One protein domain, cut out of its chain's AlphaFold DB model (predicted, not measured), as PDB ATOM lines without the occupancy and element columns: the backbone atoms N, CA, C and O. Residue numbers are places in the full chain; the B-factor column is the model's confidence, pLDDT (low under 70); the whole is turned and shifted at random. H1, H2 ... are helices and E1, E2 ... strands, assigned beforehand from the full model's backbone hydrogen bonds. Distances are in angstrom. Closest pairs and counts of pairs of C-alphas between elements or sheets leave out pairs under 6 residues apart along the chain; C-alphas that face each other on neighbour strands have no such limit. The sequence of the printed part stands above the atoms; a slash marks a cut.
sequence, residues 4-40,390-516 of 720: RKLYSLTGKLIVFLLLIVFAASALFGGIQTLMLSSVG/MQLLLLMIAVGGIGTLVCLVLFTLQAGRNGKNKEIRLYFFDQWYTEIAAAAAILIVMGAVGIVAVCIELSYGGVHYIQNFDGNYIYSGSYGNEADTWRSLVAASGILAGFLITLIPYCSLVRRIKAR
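AT A GLANCE: This is residues 4 to 40 and 390 to 516 of the 720 residues of the protein "Histidine kinase" of Blautia sp. AF34-10 (UniProt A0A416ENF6). Four long helices run lengthwise, H4 between H3 and the pair H1 and H2, the antiparallel hairpin E1 and E2 at one end. The 164 printed residues are mostly helix, with named elements H1 H2 H3 E1 E2 H4. The whole is loose, radius of gyration of the C-alphas 19.7 A, spans 64 by 36 by 23 A.

HOW THE PARTS SIT: H1, residues 9 to 38, touches H2, residues 390 to 414; C-alphas 22 and 400 are closest, 4.1 A. The hub H4, residues 482 to 514, touches H3, residues 434 to 460, opposite ways; C-alphas 448 and 498 are closest, 4.1 A. N 466 of E1, residues 464 to 467, is 2.9 A from O 474 of E2, residues 473 to 476. H2 and H3 have every O i to N i+4 pair within hydrogen-bond range.

IN THESE COORDINATES: Find C-alpha 9 at (17.463, -27.010, 20.361), where H1 begins its 44.2 A; H4 runs 47.4 A to C-alpha 514 at (29.410, -22.793, 5.643).

THE WHOLE: C-alphas 40 and 390 across the cut are 12.2 A apart, link H2 to H3 is long, and residues 460 to 485 have pLDDT under 70.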
ATOM      1  N   ARG A   4      15.768 -33.804  11.810       65.94
ATOM      2  CA  ARG A   4      15.080 -32.658  12.434       65.94
ATOM      3  C   ARG A   4      15.336 -32.506  13.940       65.94
ATOM      4  O   ARG A   4      15.436 -31.380  14.412       65.94
ATOM      5  N   LYS A   5      15.421 -33.602  14.704       79.44
ATOM      6  CA  LYS A   5      15.701 -33.538  16.149       79.44
ATOM      7  C   LYS A   5      17.199 -33.373  16.454       79.44
ATOM      8  O   LYS A   5      17.491 -32.751  17.463       79.44
ATOM      9  N   LEU A   6      18.131 -33.814  15.601       83.50
ATOM     10  CA  LEU A   6      19.569 -33.549  15.769       83.50
ATOM     11  C   LEU A   6      19.862 -32.046  15.681       83.50
ATOM     12  O   LEU A   6      20.619 -31.522  16.485       83.50
ATOM     13  N   TYR A   7      19.223 -31.344  14.741       86.44
ATOM     14  CA  TYR A   7      19.362 -29.890  14.582       86.44
ATOM     15  C   TYR A   7      18.401 -29.066  15.458       86.44
ATOM     16  O   TYR A   7      18.414 -27.833  15.389       86.44
ATOM     17  N   SER A   8      17.552 -29.720  16.255       86.44
ATOM     18  CA  SER A   8      16.665 -29.039  17.204       86.44
ATOM     19  C   SER A   8      17.446 -28.499  18.404       86.44
ATOM     20  O   SER A   8      18.560 -28.945  18.673       86.44
ATOM     21  N   LEU A   9      16.854 -27.560  19.147       85.25
ATOM     22  CA  LEU A   9      17.463 -27.010  20.361       85.25
ATOM     23  C   LEU A   9      17.819 -28.115  21.368       85.25
ATOM     24  O   LEU A   9      18.930 -28.139  21.885       85.25
ATOM     25  N   THR A  10      16.913 -29.074  21.574       88.06
ATOM     26  CA  THR A  10      17.141 -30.207  22.481       88.06
ATOM     27  C   THR A  10      18.254 -31.125  21.984       88.06
ATOM     28  O   THR A  10      19.071 -31.571  22.777       88.06
ATOM     29  N   GLY A  11      18.352 -31.361  20.672       89.25
ATOM     30  CA  GLY A  11      19.455 -32.131  20.084       89.25
ATOM     31  C   GLY A  11      20.822 -31.472  20.270       89.25
ATOM     32  O   GLY A  11      21.787 -32.157  20.594       89.25
ATOM     33  N   LYS A  12      20.900 -30.146  20.116       89.88
ATOM     34  CA  LYS A  12      22.128 -29.376  20.365       89.88
ATOM     35  C   LYS A  12      22.523 -29.391  21.839       89.88
ATOM     36  O   LYS A  12      23.689 -29.599  22.145       89.88
ATOM     37  N   LEU A  13      21.547 -29.231  22.737       92.00
ATOM     38  CA  LEU A  13      21.778 -29.294  24.180       92.00
ATOM     39  C   LEU A  13      22.318 -30.667  24.602       92.00
ATOM     40  O   LEU A  13      23.278 -30.732  25.357       92.00
ATOM     41  N   ILE A  14      21.752 -31.756  24.071       93.94
ATOM     42  CA  ILE A  14      22.236 -33.117  24.348       93.94
ATOM     43  C   ILE A  14      23.689 -33.281  23.892       93.94
ATOM     44  O   ILE A  14      24.505 -33.780  24.657       93.94
ATOM     45  N   VAL A  15      24.030 -32.845  22.675       94.12
ATOM     46  CA  VAL A  15      25.414 -32.936  22.173       94.12
ATOM     47  C   VAL A  15      26.369 -32.084  23.013       94.12
ATOM     48  O   VAL A  15      27.479 -32.526  23.287       94.12
ATOM     49  N   PHE A  16      25.946 -30.905  23.471       94.38
ATOM     50  CA  PHE A  16      26.742 -30.059  24.365       94.38
ATOM     51  C   PHE A  16      26.987 -30.698  25.733       94.38
ATOM     52  O   PHE A  16      28.127 -30.749  26.180       94.38
ATOM     53  N   LEU A  17      25.952 -31.254  26.364       95.50
ATOM     54  CA  LEU A  17      26.103 -31.956  27.640       95.50
ATOM     55  C   LEU A  17      26.991 -33.197  27.499       95.50
ATOM     56  O   LEU A  17      27.860 -33.423  28.334       95.50
ATOM     57  N   LEU A  18      26.831 -33.967  26.417       96.06
ATOM     58  CA  LEU A  18      27.707 -35.102  26.128       96.06
ATOM     59  C   LEU A  18      29.154 -34.661  25.894       96.06
ATOM     60  O   LEU A  18      30.064 -35.324  26.378       96.06
ATOM     61  N   LEU A  19      29.380 -33.546  25.188       96.31
ATOM     62  CA  LEU A  19      30.720 -32.989  24.995       96.31
ATOM     63  C   LEU A  19      31.381 -32.668  26.338       96.31
ATOM     64  O   LEU A  19      32.525 -33.054  26.538       96.31
ATOM     65  N   ILE A  20      30.656 -32.018  27.255       95.44
ATOM     66  CA  ILE A  20      31.157 -31.706  28.601       95.44
ATOM     67  C   ILE A  20      31.523 -32.991  29.342       95.44
ATOM     68  O   ILE A  20      32.632 -33.098  29.851       95.44
ATOM     69  N   VAL A  21      30.623 -33.977  29.377       95.81
ATOM     70  CA  VAL A  21      30.844 -35.235  30.109       95.81
ATOM     71  C   VAL A  21      32.047 -36.001  29.556       95.81
ATOM     72  O   VAL A  21      32.906 -36.431  30.326       95.81
ATOM     73  N   PHE A  22      32.144 -36.154  28.234       97.38
ATOM     74  CA  PHE A  22      33.252 -36.877  27.611       97.38
ATOM     75  C   PHE A  22      34.585 -36.135  27.750       97.38
ATOM     76  O   PHE A  22      35.590 -36.769  28.073       97.38
ATOM     77  N   ALA A  23      34.593 -34.811  27.570       95.19
ATOM     78  CA  ALA A  23      35.799 -34.006  27.725       95.19
ATOM     79  C   ALA A  23      36.275 -34.005  29.184       95.19
ATOM     80  O   ALA A  23      37.453 -34.240  29.438       95.19
ATOM     81  N   ALA A  24      35.363 -33.830  30.146       93.31
ATOM     82  CA  ALA A  24      35.675 -33.890  31.573       93.31
ATOM     83  C   ALA A  24      36.224 -35.265  31.978       93.31
ATOM     84  O   ALA A  24      37.223 -35.340  32.685       93.31
ATOM     85  N   SER A  25      35.611 -36.350  31.493       93.44
ATOM     86  CA  SER A  25      36.068 -37.717  31.767       93.44
ATOM     87  C   SER A  25      37.479 -37.971  31.226       93.44
ATOM     88  O   SER A  25      38.325 -38.492  31.955       93.44
ATOM     89  N   ALA A  26      37.762 -37.548  29.988       94.75
ATOM     90  CA  ALA A  26      39.089 -37.695  29.391       94.75
ATOM     91  C   ALA A  26      40.153 -36.864  30.118       94.75
ATOM     92  O   ALA A  26      41.238 -37.374  30.395       94.75
ATOM     93  N   LEU A  27      39.833 -35.608  30.449       92.19
ATOM     94  CA  LEU A  27      40.729 -34.707  31.172       92.19
ATOM     95  C   LEU A  27      41.044 -35.236  32.569       92.19
ATOM     96  O   LEU A  27      42.214 -35.348  32.922       92.19
ATOM     97  N   PHE A  28      40.019 -35.616  33.332       88.69
ATOM     98  CA  PHE A  28      40.200 -36.162  34.673       88.69
ATOM     99  C   PHE A  28      41.028 -37.451  34.639       88.69
ATOM    100  O   PHE A  28      42.000 -37.569  35.378       88.69
ATOM    101  N   GLY A  29      40.712 -38.382  33.729       90.19
ATOM    102  CA  GLY A  29      41.488 -39.612  33.559       90.19
ATOM    103  C   GLY A  29      42.949 -39.347  33.186       90.19
ATOM    104  O   GLY A  29      43.848 -39.963  33.757       90.19
ATOM    105  N   GLY A  30      43.189 -38.407  32.268       90.00
ATOM    106  CA  GLY A  30      44.524 -38.036  31.802       90.00
ATOM    107  C   GLY A  30      45.377 -37.394  32.891       90.00
ATOM    108  O   GLY A  30      46.491 -37.851  33.136       90.00
ATOM    109  N   ILE A  31      44.838 -36.385  33.580       86.12
ATOM    110  CA  ILE A  31      45.539 -35.670  34.657       86.12
ATOM    111  C   ILE A  31      45.832 -36.619  35.817       86.12
ATOM    112  O   ILE A  31      46.967 -36.669  36.277       86.12
ATOM    113  N   GLN A  32      44.857 -37.428  36.242       84.69
ATOM    114  CA  GLN A  32      45.067 -38.414  37.305       84.69
ATOM    115  C   GLN A  32      46.142 -39.441  36.939       84.69
ATOM    116  O   GLN A  32      47.015 -39.734  37.748       84.69
ATOM    117  N   THR A  33      46.144 -39.946  35.703       87.50
ATOM    118  CA  THR A  33      47.181 -40.888  35.244       87.50
ATOM    119  C   THR A  33      48.571 -40.242  35.227       87.50
ATOM    120  O   THR A  33      49.554 -40.894  35.575       87.50
ATOM    121  N   LEU A  34      48.665 -38.968  34.835       84.12
ATOM    122  CA  LEU A  34      49.924 -38.225  34.826       84.12
ATOM    123  C   LEU A  34      50.434 -37.965  36.249       84.12
ATOM    124  O   LEU A  34      51.608 -38.195  36.515       84.12
ATOM    125  N   MET A  35      49.552 -37.591  37.176       78.44
ATOM    126  CA  MET A  35      49.896 -37.433  38.593       78.44
ATOM    127  C   MET A  35      50.372 -38.754  39.201       78.44
ATOM    128  O   MET A  35      51.441 -38.809  39.789       78.44
ATOM    129  N   LEU A  36      49.653 -39.856  38.978       82.62
ATOM    130  CA  LEU A  36      50.030 -41.177  39.494       82.62
ATOM    131  C   LEU A  36      51.371 -41.693  38.939       82.62
ATOM    132  O   LEU A  36      52.003 -42.562  39.541       82.62
ATOM    133  N   SER A  37      51.850 -41.141  37.821       82.06
ATOM    134  CA  SER A  37      53.176 -41.481  37.309       82.06
ATOM    135  C   SER A  37      54.318 -40.997  38.216       82.06
ATOM    136  O   SER A  37      55.355 -41.662  38.245       82.06
ATOM    137  N   SER A  38      54.124 -39.930  39.009       74.69
ATOM    138  CA  SER A  38      55.135 -39.429  39.958       74.69
ATOM    139  C   SER A  38      55.376 -40.399  41.118       74.69
ATOM    140  O   SER A  38      56.511 -40.555  41.562       74.69
ATOM    141  N   VAL A  39      54.343 -41.139  41.536       76.75
ATOM    142  CA  VAL A  39      54.445 -42.232  42.522       76.75
ATOM    143  C   VAL A  39      54.809 -43.580  41.875       76.75
ATOM    144  O   VAL A  39      54.736 -44.631  42.504       76.75
ATOM    145  N   GLY A  40      55.201 -43.582  40.594       78.69
ATOM    146  CA  GLY A  40      55.651 -44.774  39.867       78.69
ATOM    147  C   GLY A  40      54.527 -45.632  39.281       78.69
ATOM    148  O   GLY A  40      54.801 -46.643  38.622       78.69
ATOM    149  N   MET A 390      43.528 -48.007  37.810       90.88
ATOM    150  CA  MET A 390      44.253 -47.543  36.622       90.88
ATOM    151  C   MET A 390      43.558 -47.938  35.306       90.88
ATOM    152  O   MET A 390      43.483 -47.144  34.372       90.88
ATOM    153  N   GLN A 391      42.964 -49.135  35.230       91.12
ATOM    154  CA  GLN A 391      42.200 -49.553  34.044       91.12
ATOM    155  C   GLN A 391      40.970 -48.669  33.791       91.12
ATOM    156  O   GLN A 391      40.662 -48.361  32.639       91.12
ATOM    157  N   LEU A 392      40.291 -48.228  34.855       92.81
ATOM    158  CA  LEU A 392      39.172 -47.295  34.754       92.81
ATOM    159  C   LEU A 392      39.652 -45.934  34.234       92.81
ATOM    160  O   LEU A 392      39.010 -45.374  33.348       92.81
ATOM    161  N   LEU A 393      40.793 -45.432  34.720       92.38
ATOM    162  CA  LEU A 393      41.371 -44.170  34.247       92.38
ATOM    163  C   LEU A 393      41.693 -44.213  32.748       92.38
ATOM    164  O   LEU A 393      41.289 -43.320  32.003       92.38
ATOM    165  N   LEU A 394      42.328 -45.291  32.285       93.94
ATOM    166  CA  LEU A 394      42.621 -45.496  30.865       93.94
ATOM    167  C   LEU A 394      41.347 -45.600  30.015       93.94
ATOM    168  O   LEU A 394      41.296 -45.059  28.908       93.94
ATOM    169  N   LEU A 395      40.300 -46.249  30.533       95.06
ATOM    170  CA  LEU A 395      39.003 -46.320  29.862       95.06
ATOM    171  C   LEU A 395      38.352 -44.935  29.747       95.06
ATOM    172  O   LEU A 395      37.833 -44.603  28.682       95.06
ATOM    173  N   MET A 396      38.404 -44.117  30.802       94.62
ATOM    174  CA  MET A 396      37.902 -42.739  30.767       94.62
ATOM    175  C   MET A 396      38.635 -41.894  29.722       94.62
ATOM    176  O   MET A 396      37.985 -41.170  28.970       94.62
ATOM    177  N   ILE A 397      39.962 -42.034  29.608       95.44
ATOM    178  CA  ILE A 397      40.753 -41.358  28.567       95.44
ATOM    179  C   ILE A 397      40.295 -41.800  27.173       95.44
ATOM    180  O   ILE A 397      39.998 -40.959  26.326       95.44
ATOM    181  N   ALA A 398      40.204 -43.109  26.927       96.25
ATOM    182  CA  ALA A 398      39.866 -43.641  25.610       96.25
ATOM    183  C   ALA A 398      38.423 -43.303  25.193       96.25
ATOM    184  O   ALA A 398      38.191 -42.740  24.121       96.25
ATOM    185  N   VAL A 399      37.443 -43.616  26.046       97.12
ATOM    186  CA  VAL A 399      36.017 -43.388  25.771       97.12
ATOM    187  C   VAL A 399      35.699 -41.897  25.772       97.12
ATOM    188  O   VAL A 399      35.003 -41.423  24.872       97.12
ATOM    189  N   GLY A 400      36.233 -41.144  26.733       96.56
ATOM    190  CA  GLY A 400      36.085 -39.694  26.795       96.56
ATOM    191  C   GLY A 400      36.716 -38.998  25.591       96.56
ATOM    192  O   GLY A 400      36.088 -38.136  24.980       96.56
ATOM    193  N   GLY A 401      37.914 -39.410  25.169       95.56
ATOM    194  CA  GLY A 401      38.590 -38.849  23.997       95.56
ATOM    195  C   GLY A 401      37.808 -39.089  22.703       95.56
ATOM    196  O   GLY A 401      37.505 -38.145  21.969       95.56
ATOM    197  N   ILE A 402      37.394 -40.337  22.455       97.56
ATOM    198  CA  ILE A 402      36.578 -40.693  21.283       97.56
ATOM    199  C   ILE A 402      35.226 -39.967  21.325       97.56
ATOM    200  O   ILE A 402      34.809 -39.381  20.326       97.56
ATOM    201  N   GLY A 403      34.551 -39.963  22.478       97.06
ATOM    202  CA  GLY A 403      33.273 -39.280  22.663       97.06
ATOM    203  C   GLY A 403      33.371 -37.774  22.408       97.06
ATOM    204  O   GLY A 403      32.517 -37.206  21.730       97.06
ATOM    205  N   THR A 404      34.458 -37.142  22.856       96.50
ATOM    206  CA  THR A 404      34.746 -35.722  22.606       96.50
ATOM    207  C   THR A 404      34.917 -35.449  21.113       96.50
ATOM    208  O   THR A 404      34.286 -34.533  20.587       96.50
ATOM    209  N   LEU A 405      35.690 -36.276  20.401       96.25
ATOM    210  CA  LEU A 405      35.874 -36.153  18.949       96.25
ATOM    211  C   LEU A 405      34.550 -36.301  18.188       96.25
ATOM    212  O   LEU A 405      34.239 -35.487  17.316       96.25
ATOM    213  N   VAL A 406      33.736 -37.296  18.546       96.56
ATOM    214  CA  VAL A 406      32.405 -37.489  17.952       96.56
ATOM    215  C   VAL A 406      31.518 -36.269  18.211       96.56
ATOM    216  O   VAL A 406      30.882 -35.761  17.285       96.56
ATOM    217  N   CYS A 407      31.501 -35.749  19.439       95.69
ATOM    218  CA  CYS A 407      30.742 -34.550  19.781       95.69
ATOM    219  C   CYS A 407      31.231 -33.307  19.026       95.69
ATOM    220  O   CYS A 407      30.392 -32.529  18.575       95.69
ATOM    221  N   LEU A 408      32.540 -33.136  18.815       94.88
ATOM    222  CA  LEU A 408      33.093 -32.050  17.998       94.88
ATOM    223  C   LEU A 408      32.628 -32.146  16.542       94.88
ATOM    224  O   LEU A 408      32.167 -31.153  15.976       94.88
ATOM    225  N   VAL A 409      32.636 -33.345  15.949       94.88
ATOM    226  CA  VAL A 409      32.068 -33.570  14.609       94.88
ATOM    227  C   VAL A 409      30.583 -33.200  14.591       94.88
ATOM    228  O   VAL A 409      30.140 -32.453  13.718       94.88
ATOM    229  N   LEU A 410      29.797 -33.630  15.578       92.50
ATOM    230  CA  LEU A 410      28.383 -33.254  15.670       92.50
ATOM    231  C   LEU A 410      28.191 -31.738  15.844       92.50
ATOM    232  O   LEU A 410      27.303 -31.166  15.204       92.50
ATOM    233  N   PHE A 411      29.051 -31.070  16.616       90.50
ATOM    234  CA  PHE A 411      29.077 -29.615  16.769       90.50
ATOM    235  C   PHE A 411      29.335 -28.913  15.438       90.50
ATOM    236  O   PHE A 411      28.572 -28.014  15.066       90.50
ATOM    237  N   THR A 412      30.337 -29.361  14.667       91.94
ATOM    238  CA  THR A 412      30.583 -28.807  13.327       91.94
ATOM    239  C   THR A 412      29.368 -28.966  12.443       91.94
ATOM    240  O   THR A 412      28.994 -28.016  11.764       91.94
ATOM    241  N   LEU A 413      28.698 -30.120  12.462       89.94
ATOM    242  CA  LEU A 413      27.524 -30.383  11.637       89.94
ATOM    243  C   LEU A 413      26.337 -29.504  12.053       89.94
ATOM    244  O   LEU A 413      25.662 -28.946  11.180       89.94
ATOM    245  N   GLN A 414      26.107 -29.337  13.357       90.00
ATOM    246  CA  GLN A 414      25.005 -28.557  13.932       90.00
ATOM    247  C   GLN A 414      25.197 -27.038  13.836       90.00
ATOM    248  O   GLN A 414      24.201 -26.306  13.795       90.00
ATOM    249  N   ALA A 415      26.441 -26.554  13.770       88.88
ATOM    250  CA  ALA A 415      26.758 -25.130  13.720       88.88
ATOM    251  C   ALA A 415      25.983 -24.414  12.597       88.88
ATOM    252  O   ALA A 415      26.064 -24.790  11.421       88.88
ATOM    253  N   GLY A 416      25.201 -23.398  12.984       83.00
ATOM    254  CA  GLY A 416      24.406 -22.543  12.093       83.00
ATOM    255  C   GLY A 416      23.087 -23.135  11.588       83.00
ATOM    256  O   GLY A 416      22.251 -22.381  11.109       83.00
ATOM    257  N   ARG A 417      22.841 -24.447  11.714       84.62
ATOM    258  CA  ARG A 417      21.640 -25.097  11.151       84.62
ATOM    259  C   ARG A 417      20.474 -25.133  12.138       84.62
ATOM    260  O   ARG A 417      20.675 -25.344  13.335       84.62
ATOM    261  N   ASN A 418      19.247 -24.979  11.642       76.19
ATOM    262  CA  ASN A 418      18.009 -25.167  12.411       76.19
ATOM    263  C   ASN A 418      17.210 -26.373  11.879       76.19
ATOM    264  O   ASN A 418      17.195 -26.632  10.676       76.19
ATOM    265  N   GLY A 419      16.508 -27.087  12.763       67.88
ATOM    266  CA  GLY A 419      15.713 -28.276  12.438       67.88
ATOM    267  C   GLY A 419      14.502 -28.043  11.527       67.88
ATOM    268  O   GLY A 419      13.928 -29.020  11.055       67.88
ATOM    269  N   LYS A 420      14.107 -26.789  11.254       67.50
ATOM    270  CA  LYS A 420      12.984 -26.471  10.350       67.50
ATOM    271  C   LYS A 420      13.402 -26.413   8.871       67.50
ATOM    272  O   LYS A 420      12.904 -27.227   8.098       67.50
ATOM    273  N   ASN A 421      14.341 -25.528   8.515       69.62
ATOM    274  CA  ASN A 421      14.646 -25.193   7.110       69.62
ATOM    275  C   ASN A 421      16.084 -25.532   6.672       69.62
ATOM    276  O   ASN A 421      16.431 -25.299   5.523       69.62
ATOM    277  N   LYS A 422      16.944 -26.056   7.564       67.12
ATOM    278  CA  LYS A 422      18.380 -26.339   7.310       67.12
ATOM    279  C   LYS A 422      19.236 -25.146   6.835       67.12
ATOM    280  O   LYS A 422      20.445 -25.314   6.687       67.12
ATOM    281  N   GLU A 423      18.653 -23.963   6.671       75.81
ATOM    282  CA  GLU A 423      19.368 -22.726   6.366       75.81
ATOM    283  C   GLU A 423      20.395 -22.384   7.446       75.81
ATOM    284  O   GLU A 423      20.210 -22.675   8.636       75.81
ATOM    285  N   ILE A 424      21.495 -21.777   7.002       82.94
ATOM    286  CA  ILE A 424      22.595 -21.352   7.860       82.94
ATOM    287  C   ILE A 424      22.234 -19.982   8.427       82.94
ATOM    288  O   ILE A 424      22.235 -18.986   7.710       82.94
ATOM    289  N   ARG A 425      21.931 -19.930   9.725       83.00
ATOM    290  CA  ARG A 425      21.801 -18.673  10.461       83.00
ATOM    291  C   ARG A 425      23.161 -18.197  10.949       83.00
ATOM    292  O   ARG A 425      23.869 -18.940  11.632       83.00
ATOM    293  N   LEU A 426      23.453 -16.944  10.627       83.50
ATOM    294  CA  LEU A 426      24.551 -16.167  11.187       83.50
ATOM    295  C   LEU A 426      24.056 -15.440  12.444       83.50
ATOM    296  O   LEU A 426      22.941 -14.916  12.463       83.50
ATOM    297  N   TYR A 427      24.871 -15.445  13.490       84.25
ATOM    298  CA  TYR A 427      24.641 -14.736  14.750       84.25
ATOM    299  C   TYR A 427      25.418 -13.415  14.783       84.25
ATOM    300  O   TYR A 427      26.218 -13.146  13.893       84.25
ATOM    301  N   PHE A 428      25.210 -12.605  15.826       84.00
ATOM    302  CA  PHE A 428      25.852 -11.295  16.005       84.00
ATOM    303  C   PHE A 428      27.373 -11.316  15.765       84.00
ATOM    304  O   PHE A 428      27.877 -10.588  14.916       84.00
ATOM    305  N   PHE A 429      28.095 -12.227  16.428       82.19
ATOM    306  CA  PHE A 429      29.549 -12.367  16.276       82.19
ATOM    307  C   PHE A 429      29.977 -12.823  14.867       82.19
ATOM    308  O   PHE A 429      31.119 -12.624  14.454       82.19
ATOM    309  N   ASP A 430      29.064 -13.410  14.087       83.50
ATOM    310  CA  ASP A 430      29.327 -13.837  12.711       83.50
ATOM    311  C   ASP A 430      29.156 -12.690  11.696       83.50
ATOM    312  O   ASP A 430      29.538 -12.850  10.540       83.50
ATOM    313  N   GLN A 431      28.581 -11.552  12.106       81.88
ATOM    314  CA  GLN A 431      28.324 -10.392  11.239       81.88
ATOM    315  C   GLN A 431      29.472  -9.377  11.222       81.88
ATOM    316  O   GLN A 431      29.504  -8.507  10.355       81.88
ATOM    317  N   TRP A 432      30.413  -9.472  12.162       85.31
ATOM    318  CA  TRP A 432      31.594  -8.608  12.195       85.31
ATOM    319  C   TRP A 432      32.513  -8.877  10.999       85.31
ATOM    320  O   TRP A 432      32.531 -10.000  10.480       85.31
ATOM    321  N   TYR A 433      33.321  -7.885  10.612       85.81
ATOM    322  CA  TYR A 433      34.404  -8.094   9.648       85.81
ATOM    323  C   TYR A 433      35.286  -9.259  10.099       85.81
ATOM    324  O   TYR A 433      35.564  -9.412  11.293       85.81
ATOM    325  N   THR A 434      35.676 -10.111   9.151       85.81
ATOM    326  CA  THR A 434      36.369 -11.372   9.442       85.81
ATOM    327  C   THR A 434      37.638 -11.154  10.272       85.81
ATOM    328  O   THR A 434      37.905 -11.929  11.185       85.81
ATOM    329  N   GLU A 435      38.370 -10.073  10.017       85.06
ATOM    330  CA  GLU A 435      39.595  -9.692  10.722       85.06
ATOM    331  C   GLU A 435      39.318  -9.275  12.173       85.06
ATOM    332  O   GLU A 435      39.991  -9.739  13.088       85.06
ATOM    333  N   ILE A 436      38.274  -8.472  12.407       87.00
ATOM    334  CA  ILE A 436      37.869  -8.048  13.760       87.00
ATOM    335  C   ILE A 436      37.390  -9.259  14.569       87.00
ATOM    336  O   ILE A 436      37.751  -9.425  15.733       87.00
ATOM    337  N   ALA A 437      36.609 -10.142  13.945       86.56
ATOM    338  CA  ALA A 437      36.175 -11.385  14.573       86.56
ATOM    339  C   ALA A 437      37.357 -12.319  14.885       86.56
ATOM    340  O   ALA A 437      37.331 -13.000  15.907       86.56
ATOM    341  N   ALA A 438      38.393 -12.341  14.038       85.94
ATOM    342  CA  ALA A 438      39.617 -13.098  14.284       85.94
ATOM    343  C   ALA A 438      40.438 -12.506  15.443       85.94
ATOM    344  O   ALA A 438      40.866 -13.255  16.314       85.94
ATOM    345  N   ALA A 439      40.591 -11.181  15.516       87.88
ATOM    346  CA  ALA A 439      41.259 -10.519  16.638       87.88
ATOM    347  C   ALA A 439      40.537 -10.792  17.971       87.88
ATOM    348  O   ALA A 439      41.157 -11.204  18.949       87.88
ATOM    349  N   ALA A 440      39.206 -10.670  17.990       88.50
ATOM    350  CA  ALA A 440      38.401 -11.021  19.157       88.50
ATOM    351  C   ALA A 440      38.512 -12.516  19.514       88.50
ATOM    352  O   ALA A 440      38.575 -12.867  20.689       88.50
ATOM    353  N   ALA A 441      38.576 -13.404  18.516       88.50
ATOM    354  CA  ALA A 441      38.806 -14.829  18.739       88.50
ATOM    355  C   ALA A 441      40.158 -15.100  19.414       88.50
ATOM    356  O   ALA A 441      40.205 -15.917  20.330       88.50
ATOM    357  N   ILE A 442      41.225 -14.406  19.006       88.81
ATOM    358  CA  ILE A 442      42.550 -14.516  19.633       88.81
ATOM    359  C   ILE A 442      42.476 -14.097  21.103       88.81
ATOM    360  O   ILE A 442      42.920 -14.856  21.957       88.81
ATOM    361  N   LEU A 443      41.845 -12.961  21.416       90.19
ATOM    362  CA  LEU A 443      41.683 -12.501  22.803       90.19
ATOM    363  C   LEU A 443      40.891 -13.497  23.663       90.19
ATOM    364  O   LEU A 443      41.271 -13.773  24.797       90.19
ATOM    365  N   ILE A 444      39.823 -14.084  23.115       89.31
ATOM    366  CA  ILE A 444      39.037 -15.123  23.801       89.31
ATOM    367  C   ILE A 444      39.898 -16.363  24.083       89.31
ATOM    368  O   ILE A 444      39.824 -16.929  25.172       89.31
ATOM    369  N   VAL A 445      40.723 -16.785  23.118       88.75
ATOM    370  CA  VAL A 445      41.642 -17.920  23.293       88.75
ATOM    371  C   VAL A 445      42.733 -17.589  24.312       88.75
ATOM    372  O   VAL A 445      43.018 -18.422  25.163       88.75
ATOM    373  N   MET A 446      43.296 -16.378  24.294       86.44
ATOM    374  CA  MET A 446      44.262 -15.932  25.304       86.44
ATOM    375  C   MET A 446      43.651 -15.930  26.708       86.44
ATOM    376  O   MET A 446      44.270 -16.443  27.631       86.44
ATOM    377  N   GLY A 447      42.418 -15.439  26.867       87.31
ATOM    378  CA  GLY A 447      41.698 -15.507  28.142       87.31
ATOM    379  C   GLY A 447      41.449 -16.946  28.604       87.31
ATOM    380  O   GLY A 447      41.640 -17.261  29.775       87.31
ATOM    381  N   ALA A 448      41.097 -17.848  27.681       86.31
ATOM    382  CA  ALA A 448      40.970 -19.275  27.971       86.31
ATOM    383  C   ALA A 448      42.302 -19.898  28.429       86.31
ATOM    384  O   ALA A 448      42.312 -20.655  29.395       86.31
ATOM    385  N   VAL A 449      43.419 -19.555  27.779       85.62
ATOM    386  CA  VAL A 449      44.766 -19.988  28.189       85.62
ATOM    387  C   VAL A 449      45.137 -19.407  29.555       85.62
ATOM    388  O   VAL A 449      45.661 -20.137  30.390       85.62
ATOM    389  N   GLY A 450      44.809 -18.141  29.822       83.06
ATOM    390  CA  GLY A 450      45.020 -17.502  31.122       83.06
ATOM    391  C   GLY A 450      44.275 -18.209  32.255       83.06
ATOM    392  O   GLY A 450      44.870 -18.494  33.287       83.06
ATOM    393  N   ILE A 451      43.008 -18.590  32.047       84.50
ATOM    394  CA  ILE A 451      42.241 -19.393  33.019       84.50
ATOM    395  C   ILE A 451      42.942 -20.724  33.301       84.50
ATOM    396  O   ILE A 451      43.037 -21.135  34.455       84.50
ATOM    397  N   VAL A 452      43.441 -21.398  32.259       83.94
ATOM    398  CA  VAL A 452      44.187 -22.653  32.417       83.94
ATOM    399  C   VAL A 452      45.464 -22.434  33.217       83.94
ATOM    400  O   VAL A 452      45.712 -23.197  34.145       83.94
ATOM    401  N   ALA A 453      46.234 -21.391  32.901       80.12
ATOM    402  CA  ALA A 453      47.465 -21.053  33.608       80.12
ATOM    403  C   ALA A 453      47.203 -20.788  35.096       80.12
ATOM    404  O   ALA A 453      47.823 -21.430  35.934       80.12
ATOM    405  N   VAL A 454      46.208 -19.959  35.421       82.88
ATOM    406  CA  VAL A 454      45.818 -19.671  36.810       82.88
ATOM    407  C   VAL A 454      45.341 -20.933  37.526       82.88
ATOM    408  O   VAL A 454      45.719 -21.174  38.664       82.88
ATOM    409  N   CYS A 455      44.529 -21.778  36.883       82.38
ATOM    410  CA  CYS A 455      44.072 -23.020  37.513       82.38
ATOM    411  C   CYS A 455      45.226 -23.997  37.755       82.38
ATOM    412  O   CYS A 455      45.232 -24.672  38.780       82.38
ATOM    413  N   ILE A 456      46.190 -24.079  36.836       75.00
ATOM    414  CA  ILE A 456      47.424 -24.853  37.004       75.00
ATOM    415  C   ILE A 456      48.216 -24.292  38.182       75.00
ATOM    416  O   ILE A 456      48.536 -25.035  39.100       75.00
ATOM    417  N   GLU A 457      48.460 -22.989  38.207       74.50
ATOM    418  CA  GLU A 457      49.208 -22.320  39.268       74.50
ATOM    419  C   GLU A 457      48.545 -22.497  40.637       74.50
ATOM    420  O   GLU A 457      49.208 -22.909  41.575       74.50
ATOM    421  N   LEU A 458      47.224 -22.340  40.744       72.00
ATOM    422  CA  LEU A 458      46.462 -22.642  41.965       72.00
ATOM    423  C   LEU A 458      46.502 -24.128  42.344       72.00
ATOM    424  O   LEU A 458      46.428 -24.466  43.523       72.00
ATOM    425  N   SER A 459      46.609 -25.026  41.361       71.44
ATOM    426  CA  SER A 459      46.742 -26.466  41.610       71.44
ATOM    427  C   SER A 459      48.133 -26.832  42.129       71.44
ATOM    428  O   SER A 459      48.253 -27.783  42.896       71.44
ATOM    429  N   TYR A 460      49.166 -26.083  41.737       63.09
ATOM    430  CA  TYR A 460      50.545 -26.253  42.205       63.09
ATOM    431  C   TYR A 460      50.927 -25.280  43.333       63.09
ATOM    432  O   TYR A 460      52.000 -25.415  43.914       63.09
ATOM    433  N   GLY A 461      50.047 -24.344  43.696       51.28
ATOM    434  CA  GLY A 461      50.210 -23.437  44.824       51.28
ATOM    435  C   GLY A 461      50.338 -24.236  46.119       51.28
ATOM    436  O   GLY A 461      49.425 -24.967  46.514       51.28
ATOM    437  N   GLY A 462      51.509 -24.151  46.751       48.88
ATOM    438  CA  GLY A 462      51.861 -24.943  47.935       48.88
ATOM    439  C   GLY A 462      52.481 -26.316  47.640       48.88
ATOM    440  O   GLY A 462      52.653 -27.105  48.564       48.88
ATOM    441  N   VAL A 463      52.813 -26.630  46.383       48.69
ATOM    442  CA  VAL A 463      53.776 -27.689  46.055       48.69
ATOM    443  C   VAL A 463      55.144 -27.027  45.973       48.69
ATOM    444  O   VAL A 463      55.445 -26.323  45.010       48.69
ATOM    445  N   HIS A 464      55.971 -27.225  46.994       46.50
ATOM    446  CA  HIS A 464      57.357 -26.786  46.926       46.50
ATOM    447  C   HIS A 464      58.093 -27.618  45.864       46.50
ATOM    448  O   HIS A 464      57.846 -28.816  45.682       46.50
ATOM    449  N   TYR A 465      58.963 -26.962  45.102       45.56
ATOM    450  CA  TYR A 465      59.898 -27.653  44.232       45.56
ATOM    451  C   TYR A 465      61.154 -27.921  45.052       45.56
ATOM    452  O   TYR A 465      61.767 -26.982  45.551       45.56
ATOM    453  N   ILE A 466      61.553 -29.182  45.181       44.47
ATOM    454  CA  ILE A 466      62.890 -29.519  45.665       44.47
ATOM    455  C   ILE A 466      63.713 -29.871  44.435       44.47
ATOM    456  O   ILE A 466      63.434 -30.850  43.742       44.47
ATOM    457  N   GLN A 467      64.724 -29.059  44.129       40.50
ATOM    458  CA  GLN A 467      65.712 -29.451  43.132       40.50
ATOM    459  C   GLN A 467      66.369 -30.758  43.577       40.50
ATOM    460  O   GLN A 467      66.809 -30.906  44.712       40.50
ATOM    461  N   ASN A 468      66.397 -31.736  42.682       43.44
ATOM    462  CA  ASN A 468      67.302 -32.865  42.811       43.44
ATOM    463  C   ASN A 468      68.708 -32.450  42.432       43.44
ATOM    464  O   ASN A 468      68.909 -31.461  41.734       43.44
ATOM    465  N   PHE A 469      69.663 -33.258  42.873       48.75
ATOM    466  CA  PHE A 469      71.095 -32.999  42.756       48.75
ATOM    467  C   PHE A 469      71.593 -32.837  41.308       48.75
ATOM    468  O   PHE A 469      72.637 -32.233  41.099       48.75
ATOM    469  N   ASP A 470      70.820 -33.277  40.310       40.41
ATOM    470  CA  ASP A 470      71.081 -33.036  38.881       40.41
ATOM    471  C   ASP A 470      70.524 -31.687  38.361       40.41
ATOM    472  O   ASP A 470      70.470 -31.457  37.155       40.41
ATOM    473  N   GLY A 471      70.020 -30.811  39.240       36.75
ATOM    474  CA  GLY A 471      69.337 -29.558  38.881       36.75
ATOM    475  C   GLY A 471      67.886 -29.734  38.410       36.75
ATOM    476  O   GLY A 471      67.237 -28.773  37.996       36.75
ATOM    477  N   ASN A 472      67.344 -30.953  38.476       39.81
ATOM    478  CA  ASN A 472      65.975 -31.256  38.059       39.81
ATOM    479  C   ASN A 472      64.987 -31.000  39.197       39.81
ATOM    480  O   ASN A 472      65.113 -31.588  40.266       39.81
ATOM    481  N   TYR A 473      63.959 -30.186  38.973       46.03
ATOM    482  CA  TYR A 473      62.895 -29.994  39.958       46.03
ATOM    483  C   TYR A 473      62.132 -31.304  40.195       46.03
ATOM    484  O   TYR A 473      61.452 -31.807  39.301       46.03
ATOM    485  N   ILE A 474      62.222 -31.846  41.409       45.69
ATOM    486  CA  ILE A 474      61.322 -32.891  41.881       45.69
ATOM    487  C   ILE A 474      60.291 -32.239  42.770       45.69
ATOM    488  O   ILE A 474      60.582 -31.492  43.704       45.69
ATOM    489  N   TYR A 475      59.045 -32.521  42.446       50.16
ATOM    490  CA  TYR A 475      57.939 -31.994  43.196       50.16
ATOM    491  C   TYR A 475      57.936 -32.594  44.610       50.16
ATOM    492  O   TYR A 475      57.747 -33.798  44.777       50.16
ATOM    493  N   SER A 476      58.111 -31.758  45.632       41.59
ATOM    494  CA  SER A 476      58.018 -32.141  47.042       41.59
ATOM    495  C   SER A 476      56.647 -31.789  47.607       41.59
ATOM    496  O   SER A 476      56.489 -31.131  48.628       41.59
ATOM    497  N   GLY A 477      55.609 -32.243  46.915       44.00
ATOM    498  CA  GLY A 477      54.299 -32.379  47.531       44.00
ATOM    499  C   GLY A 477      54.232 -33.718  48.257       44.00
ATOM    500  O   GLY A 477      54.772 -34.715  47.770       44.00
ATOM    501  N   SER A 478      53.532 -33.777  49.389       44.19
ATOM    502  CA  SER A 478      52.885 -35.021  49.822       44.19
ATOM    503  C   SER A 478      51.832 -35.349  48.759       44.19
ATOM    504  O   SER A 478      50.692 -34.915  48.856       44.19
ATOM    505  N   TYR A 479      52.277 -35.968  47.663       51.78
ATOM    506  CA  TYR A 479      51.436 -36.374  46.547       51.78
ATOM    507  C   TYR A 479      50.589 -37.554  46.981       51.78
ATOM    508  O   TYR A 479      51.163 -38.553  47.382       51.78
ATOM    509  N   GLY A 480      49.269 -37.449  46.823       47.88
ATOM    510  CA  GLY A 480      48.277 -38.517  46.949       47.88
ATOM    511  C   GLY A 480      47.271 -38.380  48.096       47.88
ATOM    512  O   GLY A 480      46.468 -39.290  48.286       47.88
ATOM    513  N   ASN A 481      47.236 -37.244  48.801       53.75
ATOM    514  CA  ASN A 481      46.179 -36.948  49.776       53.75
ATOM    515  C   ASN A 481      44.885 -36.456  49.089       53.75
ATOM    516  O   ASN A 481      44.877 -36.094  47.909       53.75
ATOM    517  N   GLU A 482      43.766 -36.384  49.828       57.53
ATOM    518  CA  GLU A 482      42.487 -35.831  49.324       57.53
ATOM    519  C   GLU A 482      42.662 -34.442  48.673       57.53
ATOM    520  O   GLU A 482      42.028 -34.133  47.658       57.53
ATOM    521  N   ALA A 483      43.600 -33.646  49.198       61.03
ATOM    522  CA  ALA A 483      43.989 -32.342  48.669       61.03
ATOM    523  C   ALA A 483      44.482 -32.387  47.207       61.03
ATOM    524  O   ALA A 483      44.202 -31.469  46.437       61.03
ATOM    525  N   ASP A 484      45.149 -33.457  46.767       63.50
ATOM    526  CA  ASP A 484      45.662 -33.559  45.392       63.50
ATOM    527  C   ASP A 484      44.603 -34.012  44.399       63.50
ATOM    528  O   ASP A 484      44.588 -33.586  43.241       63.50
ATOM    529  N   THR A 485      43.647 -34.817  44.866       67.31
ATOM    530  CA  THR A 485      42.451 -35.115  44.076       67.31
ATOM    531  C   THR A 485      41.690 -33.816  43.798       67.31
ATOM    532  O   THR A 485      41.280 -33.579  42.659       67.31
ATOM    533  N   TRP A 486      41.598 -32.923  44.789       71.88
ATOM    534  CA  TRP A 486      41.032 -31.587  44.611       71.88
ATOM    535  C   TRP A 486      41.844 -30.717  43.638       71.88
ATOM    536  O   TRP A 486      41.269 -30.173  42.697       71.88
ATOM    537  N   ARG A 487      43.174 -30.652  43.773       74.00
ATOM    538  CA  ARG A 487      44.055 -29.923  42.833       74.00
ATOM    539  C   ARG A 487      43.891 -30.410  41.390       74.00
ATOM    540  O   ARG A 487      43.705 -29.614  40.475       74.00
ATOM    541  N   SER A 488      43.855 -31.726  41.173       74.31
ATOM    542  CA  SER A 488      43.624 -32.301  39.841       74.31
ATOM    543  C   SER A 488      42.260 -31.913  39.255       74.31
ATOM    544  O   SER A 488      42.140 -31.701  38.047       74.31
ATOM    545  N   LEU A 489      41.236 -31.793  40.108       82.31
ATOM    546  CA  LEU A 489      39.892 -31.399  39.714       82.31
ATOM    547  C   LEU A 489      39.857 -29.919  39.323       82.31
ATOM    548  O   LEU A 489      39.242 -29.579  38.312       82.31
ATOM    549  N   VAL A 490      40.561 -29.060  40.066       84.31
ATOM    550  CA  VAL A 490      40.728 -27.638  39.737       84.31
ATOM    551  C   VAL A 490      41.419 -27.488  38.380       84.31
ATOM    552  O   VAL A 490      40.841 -26.874  37.480       84.31
ATOM    553  N   ALA A 491      42.570 -28.135  38.167       82.88
ATOM    554  CA  ALA A 491      43.263 -28.125  36.877       82.88
ATOM    555  C   ALA A 491      42.376 -28.644  35.726       82.88
ATOM    556  O   ALA A 491      42.253 -27.992  34.685       82.88
ATOM    557  N   ALA A 492      41.697 -29.781  35.922       86.62
ATOM    558  CA  ALA A 492      40.786 -30.355  34.930       86.62
ATOM    559  C   ALA A 492      39.631 -29.402  34.590       86.62
ATOM    560  O   ALA A 492      39.268 -29.259  33.420       86.62
ATOM    561  N   SER A 493      39.066 -28.732  35.598       87.75
ATOM    562  CA  SER A 493      37.972 -27.777  35.426       87.75
ATOM    563  C   SER A 493      38.409 -26.525  34.665       87.75
ATOM    564  O   SER A 493      37.683 -26.087  33.773       87.75
ATOM    565  N   GLY A 494      39.617 -26.012  34.925       87.81
ATOM    566  CA  GLY A 494      40.201 -24.888  34.194       87.81
ATOM    567  C   GLY A 494      40.428 -25.211  32.720       87.81
ATOM    568  O   GLY A 494      40.010 -24.451  31.845       87.81
ATOM    569  N   ILE A 495      41.004 -26.384  32.426       89.69
ATOM    570  CA  ILE A 495      41.206 -26.864  31.047       89.69
ATOM    571  C   ILE A 495      39.868 -27.056  30.335       89.69
ATOM    572  O   ILE A 495      39.711 -26.635  29.187       89.69
ATOM    573  N   LEU A 496      38.878 -27.636  31.016       92.62
ATOM    574  CA  LEU A 496      37.538 -27.799  30.465       92.62
ATOM    575  C   LEU A 496      36.876 -26.445  30.184       92.62
ATOM    576  O   LEU A 496      36.320 -26.257  29.106       92.62
ATOM    577  N   ALA A 497      36.950 -25.491  31.114       91.25
ATOM    578  CA  ALA A 497      36.392 -24.154  30.943       91.25
ATOM    579  C   ALA A 497      37.044 -23.427  29.759       91.25
ATOM    580  O   ALA A 497      36.334 -22.936  28.877       91.25
ATOM    581  N   GLY A 498      38.379 -23.435  29.681       90.38
ATOM    582  CA  GLY A 498      39.122 -22.871  28.557       90.38
ATOM    583  C   GLY A 498      38.728 -23.515  27.224       90.38
ATOM    584  O   GLY A 498      38.395 -22.816  26.264       90.38
ATOM    585  N   PHE A 499      38.650 -24.848  27.179       92.31
ATOM    586  CA  PHE A 499      38.174 -25.587  26.010       92.31
ATOM    587  C   PHE A 499      36.756 -25.167  25.596       92.31
ATOM    588  O   PHE A 499      36.527 -24.851  24.427       92.31
ATOM    589  N   LEU A 500      35.807 -25.084  26.531       93.12
ATOM    590  CA  LEU A 500      34.430 -24.675  26.237       93.12
ATOM    591  C   LEU A 500      34.343 -23.231  25.724       93.12
ATOM    592  O   LEU A 500      33.566 -22.957  24.808       93.12
ATOM    593  N   ILE A 501      35.163 -22.321  26.251       92.31
ATOM    594  CA  ILE A 501      35.247 -20.930  25.785       92.31
ATOM    595  C   ILE A 501      35.762 -20.876  24.338       92.31
ATOM    596  O   ILE A 501      35.194 -20.164  23.503       92.31
ATOM    597  N   THR A 502      36.760 -21.696  23.987       91.12
ATOM    598  CA  THR A 502      37.303 -21.762  22.614       91.12
ATOM    599  C   THR A 502      36.290 -22.277  21.580       91.12
ATOM    600  O   THR A 502      36.423 -22.001  20.382       91.12
ATOM    601  N   LEU A 503      35.204 -22.940  22.011       91.50
ATOM    602  CA  LEU A 503      34.122 -23.353  21.111       91.50
ATOM    603  C   LEU A 503      33.360 -22.162  20.514       91.50
ATOM    604  O   LEU A 503      32.754 -22.309  19.449       91.50
ATOM    605  N   ILE A 504      33.384 -20.988  21.156       90.50
ATOM    606  CA  ILE A 504      32.714 -19.773  20.667       90.50
ATOM    607  C   ILE A 504      33.316 -19.320  19.323       90.50
ATOM    608  O   ILE A 504      32.580 -19.323  18.320       90.50
ATOM    609  N   PRO A 505      34.621 -18.975  19.238       91.81
ATOM    610  CA  PRO A 505      35.237 -18.593  17.971       91.81
ATOM    611  C   PRO A 505      35.263 -19.747  16.965       91.81
ATOM    612  O   PRO A 505      35.015 -19.524  15.779       91.81
ATOM    613  N   TYR A 506      35.443 -20.989  17.424       91.81
ATOM    614  CA  TYR A 506      35.355 -22.174  16.570       91.81
ATOM    615  C   TYR A 506      34.008 -22.273  15.842       91.81
ATOM    616  O   TYR A 506      33.948 -22.373  14.614       91.81
ATOM    617  N   CYS A 507      32.896 -22.190  16.579       90.75
ATOM    618  CA  CYS A 507      31.569 -22.284  15.984       90.75
ATOM    619  C   CYS A 507      31.270 -21.096  15.059       90.75
ATOM    620  O   CYS A 507      30.570 -21.277  14.060       90.75
ATOM    621  N   SER A 508      31.787 -19.901  15.370       90.88
ATOM    622  CA  SER A 508      31.705 -18.725  14.489       90.88
ATOM    623  C   SER A 508      32.383 -18.980  13.149       90.88
ATOM    624  O   SER A 508      31.756 -18.839  12.094       90.88
ATOM    625  N   LEU A 509      33.625 -19.465  13.180       89.75
ATOM    626  CA  LEU A 509      34.382 -19.788  11.979       89.75
ATOM    627  C   LEU A 509      33.658 -20.837  11.124       89.75
ATOM    628  O   LEU A 509      33.457 -20.627   9.927       89.75
ATOM    629  N   VAL A 510      33.174 -21.923  11.737       91.56
ATOM    630  CA  VAL A 510      32.417 -22.968  11.028       91.56
ATOM    631  C   VAL A 510      31.172 -22.390  10.345       91.56
ATOM    632  O   VAL A 510      30.883 -22.732   9.194       91.56
ATOM    633  N   ARG A 511      30.423 -21.500  11.012       90.81
ATOM    634  CA  ARG A 511      29.241 -20.851  10.418       90.81
ATOM    635  C   ARG A 511      29.614 -19.949   9.242       90.81
ATOM    636  O   ARG A 511      28.970 -20.048   8.198       90.81
ATOM    637  N   ARG A 512      30.674 -19.144   9.369       89.25
ATOM    638  CA  ARG A 512      31.183 -18.265   8.299       89.25
ATOM    639  C   ARG A 512      31.659 -19.051   7.075       89.25
ATOM    640  O   ARG A 512      31.335 -18.670   5.948       89.25
ATOM    641  N   ILE A 513      32.363 -20.169   7.287       88.69
ATOM    642  CA  ILE A 513      32.805 -21.081   6.219       88.69
ATOM    643  C   ILE A 513      31.594 -21.668   5.495       88.69
ATOM    644  O   ILE A 513      31.500 -21.576   4.271       88.69
ATOM    645  N   LYS A 514      30.627 -22.221   6.236       88.94
ATOM    646  CA  LYS A 514      29.410 -22.793   5.643       88.94
ATOM    647  C   LYS A 514      28.601 -21.760   4.858       88.94
ATOM    648  O   LYS A 514      28.044 -22.103   3.819       88.94
ATOM    649  N   ALA A 515      28.542 -20.516   5.338       87.00
ATOM    650  CA  ALA A 515      27.863 -19.414   4.661       87.00
ATOM    651  C   ALA A 515      28.655 -18.834   3.472       87.00
ATOM    652  O   ALA A 515      28.125 -17.990   2.759       87.00
ATOM    653  N   ARG A 516      29.906 -19.274   3.242       84.81
ATOM    654  CA  ARG A 516      30.828 -18.743   2.215       84.81
ATOM    655  C   ARG A 516      31.052 -17.224   2.311       84.81
ATOM    656  O   ARG A 516      31.315 -16.566   1.305       84.81
TER     657      ARG A 516